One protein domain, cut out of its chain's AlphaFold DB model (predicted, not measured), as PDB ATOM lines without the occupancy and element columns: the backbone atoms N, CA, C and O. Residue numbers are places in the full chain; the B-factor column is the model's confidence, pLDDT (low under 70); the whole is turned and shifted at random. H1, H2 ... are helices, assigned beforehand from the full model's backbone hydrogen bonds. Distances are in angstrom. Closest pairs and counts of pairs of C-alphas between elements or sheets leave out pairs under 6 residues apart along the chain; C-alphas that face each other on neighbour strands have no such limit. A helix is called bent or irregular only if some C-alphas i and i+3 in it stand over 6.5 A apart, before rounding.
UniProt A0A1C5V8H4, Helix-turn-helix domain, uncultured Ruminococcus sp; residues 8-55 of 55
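What this domain is: This is residues 8 to 55 of the 55 residues of the protein "Helix-turn-helix domain" of uncultured Ruminococcus sp (UniProt A0A1C5V8H4). The short helix H1 packs at a steep angle on H2a, the first arm of a strongly bent helix H2; the second arm, H2b, leads away from them into a tail, residues 41 to 55, with no named element. The 48 printed residues, with two named helices, H1 then H2, and no named strand, are all helix in class. The whole is extended, with a radius of gyration of the C-alphas of 16.5 A and spans of 46 by 22 by 16 A.

How they stand to each other: Start at H1, residues 10 to 17; a tight link of 3 residues leads to H2, residues 21 to 40. By its hydrogen bonds H2 was assigned as one helix, but it is bent: C-alphas 30 and 33 are 7.7 A apart. Its arms, H2a, residues 21 to 30, and H2b, residues 33 to 40, are only just about perpendicular, at 72 degrees. H1 and H2a touch, closest at the C-alphas of Ala 16 and Ile 24, 4.8 A apart, and run opposite ways at a steep tilt of 62 degrees. H1 and H2b are apart. In H1, H2a and H2b every O i to N i+4 pair is within hydrogen-bond range.

Where its parts are: Find C-alpha 10 at (7.800, 20.626, -32.683), where H1 begins its 10.4 A. H2a runs 14.2 A from C-alpha 21; H2b runs 10.3 A to C-alpha 40 at (29.306, 16.694, -13.935).

The domain as a whole: Residues 32 to 42, of which 32 to 40 belong to H2, and residues 45 to 50 stand free. The printed part has no cut; pLDDT is under 70 at residues 42 to 55.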
ATOM      1  N   PRO A   8      10.123  21.693 -25.483       92.44
ATOM      2  CA  PRO A   8      10.130  22.451 -26.726       92.44
ATOM      3  C   PRO A   8       9.079  21.906 -27.693       92.44
ATOM      4  O   PRO A   8       8.939  20.691 -27.862       92.44
ATOM      5  N   THR A   9       8.334  22.804 -28.330       93.94
ATOM      6  CA  THR A   9       7.338  22.414 -29.329       93.94
ATOM      7  C   THR A   9       8.025  21.877 -30.585       93.94
ATOM      8  O   THR A   9       9.192  22.170 -30.858       93.94
ATOM      9  N   LEU A  10       7.287  21.115 -31.398       94.31
ATOM     10  CA  LEU A  10       7.800  20.626 -32.683       94.31
ATOM     11  C   LEU A  10       8.236  21.778 -33.602       94.31
ATOM     12  O   LEU A  10       9.200  21.639 -34.346       94.31
ATOM     13  N   GLU A  11       7.556  22.921 -33.519       96.06
ATOM     14  CA  GLU A  11       7.903  24.128 -34.265       96.06
ATOM     15  C   GLU A  11       9.281  24.669 -33.868       96.06
ATOM     16  O   GLU A  11      10.120  24.895 -34.739       96.06
ATOM     17  N   VAL A  12       9.556  24.803 -32.566       96.06
ATOM     18  CA  VAL A  12      10.870  25.252 -32.072       96.06
ATOM     19  C   VAL A  12      11.970  24.282 -32.512       96.06
ATOM     20  O   VAL A  12      13.028  24.712 -32.972       96.06
ATOM     21  N   ILE A  13      11.703  22.974 -32.452       96.88
ATOM     22  CA  ILE A  13      12.636  21.938 -32.921       96.88
ATOM     23  C   ILE A  13      12.913  22.088 -34.422       96.88
ATOM     24  O   ILE A  13      14.072  22.064 -34.838       96.88
ATOM     25  N   TYR A  14      11.870  22.279 -35.232       98.06
ATOM     26  CA  TYR A  14      12.005  22.470 -36.674       98.06
ATOM     27  C   TYR A  14      12.836  23.718 -37.001       98.06
ATOM     28  O   TYR A  14      13.795  23.631 -37.769       98.06
ATOM     29  N   GLN A  15      12.540  24.854 -36.366       98.31
ATOM     30  CA  GLN A  15      13.287  26.099 -36.568       98.31
ATOM     31  C   GLN A  15      14.761  25.949 -36.184       98.31
ATOM     32  O   GLN A  15      15.643  26.376 -36.931       98.31
ATOM     33  N   ALA A  16      15.051  25.291 -35.059       98.19
ATOM     34  CA  ALA A  16      16.424  25.021 -34.655       98.19
ATOM     35  C   ALA A  16      17.153  24.119 -35.666       98.19
ATOM     36  O   ALA A  16      18.300  24.395 -36.013       98.19
ATOM     37  N   SER A  17      16.477  23.090 -36.195       97.56
ATOM     38  CA  SER A  17      17.038  22.204 -37.227       97.56
ATOM     39  C   SER A  17      17.328  22.922 -38.551       97.56
ATOM     40  O   SER A  17      18.249  22.539 -39.268       97.56
ATOM     41  N   ALA A  18      16.595  23.999 -38.838       98.19
ATOM     42  CA  ALA A  18      16.824  24.879 -39.980       98.19
ATOM     43  C   ALA A  18      17.927  25.932 -39.732       98.19
ATOM     44  O   ALA A  18      18.188  26.758 -40.603       98.19
ATOM     45  N   GLY A  19      18.579  25.921 -38.562       97.94
ATOM     46  CA  GLY A  19      19.678  26.830 -38.229       97.94
ATOM     47  C   GLY A  19      19.254  28.144 -37.567       97.94
ATOM     48  O   GLY A  19      20.071  29.055 -37.454       97.94
ATOM     49  N   ASN A  20      18.004  28.276 -37.110       98.50
ATOM     50  CA  ASN A  20      17.560  29.470 -36.391       98.50
ATOM     51  C   ASN A  20      18.254  29.574 -35.018       98.50
ATOM     52  O   ASN A  20      17.974  28.795 -34.106       98.50
ATOM     53  N   GLU A  21      19.126  30.571 -34.848       98.50
ATOM     54  CA  GLU A  21      19.902  30.755 -33.615       98.50
ATOM     55  C   GLU A  21      19.048  30.940 -32.358       98.50
ATOM     56  O   GLU A  21      19.419  30.465 -31.284       98.50
ATOM     57  N   THR A  22      17.924  31.647 -32.464       97.94
ATOM     58  CA  THR A  22      17.044  31.908 -31.320       97.94
ATOM     59  C   THR A  22      16.413  30.607 -30.839       97.94
ATOM     60  O   THR A  22      16.463  30.312 -29.645       97.94
ATOM     61  N   ALA A  23      15.915  29.788 -31.767       97.75
ATOM     62  CA  ALA A  23      15.358  28.477 -31.453       97.75
ATOM     63  C   ALA A  23      16.423  27.520 -30.885       97.75
ATOM     64  O   ALA A  23      16.160  26.793 -29.928       97.75
ATOM     65  N   ILE A  24      17.656  27.560 -31.409       97.88
ATOM     66  CA  ILE A  24      18.781  26.785 -30.861       97.88
ATOM     67  C   ILE A  24      19.066  27.193 -29.409       97.88
ATOM     68  O   ILE A  24      19.170  26.328 -28.536       97.88
ATOM     69  N   LYS A  25      19.159  28.498 -29.124       97.25
ATOM     70  CA  LYS A  25      19.391  29.012 -27.761       97.25
ATOM     71  C   LYS A  25      18.272  28.609 -26.803       97.25
ATOM     72  O   LYS A  25      18.552  28.285 -25.651       97.25
ATOM     73  N   GLU A  26      17.028  28.597 -27.270       95.44
ATOM     74  CA  GLU A  26      15.878  28.161 -26.479       95.44
ATOM     75  C   GLU A  26      15.974  26.678 -26.094       95.44
ATOM     76  O   GLU A  26      15.851  26.342 -24.914       95.44
ATOM     77  N   ILE A  27      16.292  25.802 -27.054       95.69
ATOM     78  CA  ILE A  27      16.496  24.367 -26.798       95.69
ATOM     79  C   ILE A  27      17.667  24.140 -25.836       95.69
ATOM     80  O   ILE A  27      17.536  23.370 -24.881       95.69
ATOM     81  N   LEU A  28      18.801  24.816 -26.049       95.25
ATOM     82  CA  LEU A  28      19.967  24.696 -25.170       95.25
ATOM     83  C   LEU A  28      19.640  25.140 -23.742       95.25
ATOM     84  O   LEU A  28      19.976  24.432 -22.797       95.25
ATOM     85  N   LYS A  29      18.924  26.257 -23.580       94.19
ATOM     86  CA  LYS A  29      18.493  26.749 -22.265       94.19
ATOM     87  C   LYS A  29      17.546  25.771 -21.568       94.19
ATOM     88  O   LYS A  29      17.651  25.591 -20.357       94.19
ATOM     89  N   PHE A  30      16.637  25.134 -22.307       93.44
ATOM     90  CA  PHE A  30      15.734  24.124 -21.751       93.44
ATOM     91  C   PHE A  30      16.498  22.901 -21.215       93.44
ATOM     92  O   PHE A  30      16.193  22.405 -20.129       93.44
ATOM     93  N   TYR A  31      17.510  22.430 -21.948       93.06
ATOM     94  CA  TYR A  31      18.297  21.252 -21.569       93.06
ATOM     95  C   TYR A  31      19.527  21.552 -20.704       93.06
ATOM     96  O   TYR A  31      20.191  20.606 -20.288       93.06
ATOM     97  N   ASP A  32      19.815  22.815 -20.386       93.00
ATOM     98  CA  ASP A  32      21.033  23.249 -19.690       93.00
ATOM     99  C   ASP A  32      21.312  22.432 -18.419       93.00
ATOM    100  O   ASP A  32      22.332  21.758 -18.314       93.00
ATOM    101  N   ALA A  33      20.340  22.343 -17.505       88.44
ATOM    102  CA  ALA A  33      20.494  21.574 -16.269       88.44
ATOM    103  C   ALA A  33      20.757  20.073 -16.511       88.44
ATOM    104  O   ALA A  33      21.493  19.432 -15.755       88.44
ATOM    105  N   TYR A  34      20.163  19.499 -17.560       89.94
ATOM    106  CA  TYR A  34      20.381  18.102 -17.935       89.94
ATOM    107  C   TYR A  34      21.780  17.896 -18.525       89.94
ATOM    108  O   TYR A  34      22.480  16.961 -18.126       89.94
ATOM    109  N   ILE A  35      22.212  18.799 -19.408       89.50
ATOM    110  CA  ILE A  35      23.554  18.814 -19.997       89.50
ATOM    111  C   ILE A  35      24.600  18.969 -18.889       89.50
ATOM    112  O   ILE A  35      25.489  18.127 -18.779       89.50
ATOM    113  N   CYS A  36      24.448  19.951 -17.997       87.31
ATOM    114  CA  CYS A  36      25.339  20.148 -16.855       87.31
ATOM    115  C   CYS A  36      25.422  18.899 -15.975       87.31
ATOM    116  O   CYS A  36      26.516  18.481 -15.604       87.31
ATOM    117  N   LYS A  37      24.290  18.251 -15.670       86.81
ATOM    118  CA  LYS A  37      24.281  17.014 -14.876       86.81
ATOM    119  C   LYS A  37      25.035  15.872 -15.563       86.81
ATOM    120  O   LYS A  37      25.688  15.091 -14.873       86.81
ATOM    121  N   LEU A  38      24.952  15.758 -16.889       84.06
ATOM    122  CA  LEU A  38      25.732  14.780 -17.650       84.06
ATOM    123  C   LEU A  38      27.226  15.120 -17.658       84.06
ATOM    124  O   LEU A  38      28.033  14.217 -17.472       84.06
ATOM    125  N   CYS A  39      27.592  16.395 -17.806       82.56
ATOM    126  CA  CYS A  39      28.987  16.847 -17.778       82.56
ATOM    127  C   CYS A  39      29.640  16.715 -16.394       82.56
ATOM    128  O   CYS A  39      30.838  16.467 -16.304       82.56
ATOM    129  N   LEU A  40      28.862  16.879 -15.321       79.00
ATOM    130  CA  LEU A  40      29.306  16.694 -13.935       79.00
ATOM    131  C   LEU A  40      29.291  15.234 -13.495       79.00
ATOM    132  O   LEU A  40      29.845  14.905 -12.444       79.00
ATOM    133  N   ARG A  41      28.628  14.352 -14.256       71.50
ATOM    134  CA  ARG A  41      28.697  12.922 -13.990       71.50
ATOM    135  C   ARG A  41      30.173  12.558 -14.091       71.50
ATOM    136  O   ARG A  41      30.762  12.846 -15.131       71.50
ATOM    137  N   PRO A  42      30.775  11.958 -13.051       62.91
ATOM    138  CA  PRO A  42      32.140  11.497 -13.165       62.91
ATOM    139  C   PRO A  42      32.168  10.577 -14.381       62.91
ATOM    140  O   PRO A  42      31.559   9.504 -14.369       62.91
ATOM    141  N   PHE A  43      32.837  10.997 -15.457       57.25
ATOM    142  CA  PHE A  43      33.492  10.016 -16.300       57.25
ATOM    143  C   PHE A  43      34.274   9.193 -15.293       57.25
ATOM    144  O   PHE A  43      35.001   9.785 -14.495       57.25
ATOM    145  N   TYR A  44      34.027   7.889 -15.204       54.53
ATOM    146  CA  TYR A  44      34.786   7.024 -14.318       54.53
ATOM    147  C   TYR A  44      36.247   7.031 -14.794       54.53
ATOM    148  O   TYR A  44      36.724   6.086 -15.412       54.53
ATOM    149  N   TYR A  45      36.977   8.101 -14.498       50.41
ATOM    150  CA  TYR A  45      38.346   7.997 -14.085       50.41
ATOM    151  C   TYR A  45      38.248   7.160 -12.825       50.41
ATOM    152  O   TYR A  45      37.942   7.641 -11.736       50.41
ATOM    153  N   SER A  46      38.440   5.855 -13.005       52.34
ATOM    154  CA  SER A  46      39.031   5.083 -11.934       52.34
ATOM    155  C   SER A  46      40.182   5.923 -11.380       52.34
ATOM    156  O   SER A  46      40.894   6.585 -12.136       52.34
ATOM    157  N   GLU A  47      40.398   5.891 -10.075       51.31
ATOM    158  CA  GLU A  47      41.529   6.562  -9.416       51.31
ATOM    159  C   GLU A  47      42.904   6.133 -10.002       51.31
ATOM    160  O   GLU A  47      43.941   6.682  -9.661       51.31
ATOM    161  N   SER A  48      42.903   5.174 -10.943       61.59
ATOM    162  CA  SER A  48      44.025   4.677 -11.744       61.59
ATOM    163  C   SER A  48      44.040   5.104 -13.230       61.59
ATOM    164  O   SER A  48      44.899   4.638 -13.977       61.59
ATOM    165  N   GLY A  49      43.123   5.956 -13.702       51.66
ATOM    166  CA  GLY A  49      43.124   6.490 -15.073       51.66
ATOM    167  C   GLY A  49      42.759   5.495 -16.186       51.66
ATOM    168  O   GLY A  49      42.967   5.790 -17.362       51.66
ATOM    169  N   LYS A  50      42.213   4.319 -15.859       50.25
ATOM    170  CA  LYS A  50      41.797   3.324 -16.860       50.25
ATOM    171  C   LYS A  50      40.325   3.488 -17.231       50.25
ATOM    172  O   LYS A  50      39.459   3.433 -16.357       50.25
ATOM    173  N   ILE A  51      40.075   3.644 -18.533       53.22
ATOM    174  CA  ILE A  51      38.748   3.592 -19.154       53.22
ATOM    175  C   ILE A  51      38.376   2.116 -19.320       53.22
ATOM    176  O   ILE A  51      38.958   1.423 -20.152       53.22
ATOM    177  N   ASN A  52      37.410   1.632 -18.542       48.72
ATOM    178  CA  ASN A  52      36.795   0.333 -18.794       48.72
ATOM    179  C   ASN A  52      35.583   0.553 -19.704       48.72
ATOM    180  O   ASN A  52      34.542   1.028 -19.251       48.72
ATOM    181  N   TYR A  53      35.723   0.227 -20.986       44.88
ATOM    182  CA  TYR A  53      34.567   0.038 -21.856       44.88
ATOM    183  C   TYR A  53      33.868  -1.252 -21.414       44.88
ATOM    184  O   TYR A  53      34.499  -2.307 -21.368       44.88
ATOM    185  N   ALA A  54      32.591  -1.164 -21.039       45.19
ATOM    186  CA  ALA A  54      31.765  -2.348 -20.847       45.19
ATOM    187  C   ALA A  54      31.563  -3.004 -22.221       45.19
ATOM    188  O   ALA A  54      30.935  -2.406 -23.097       45.19
ATOM    189  N   GLY A  55      32.179  -4.172 -22.411       39.94
ATOM    190  CA  GLY A  55      31.816  -5.123 -23.461       39.94
ATOM    191  C   GLY A  55      30.599  -5.941 -23.060       39.94
ATOM    192  O   GLY A  55      30.345  -6.049 -21.838       39.94
TER     193      GLY A  55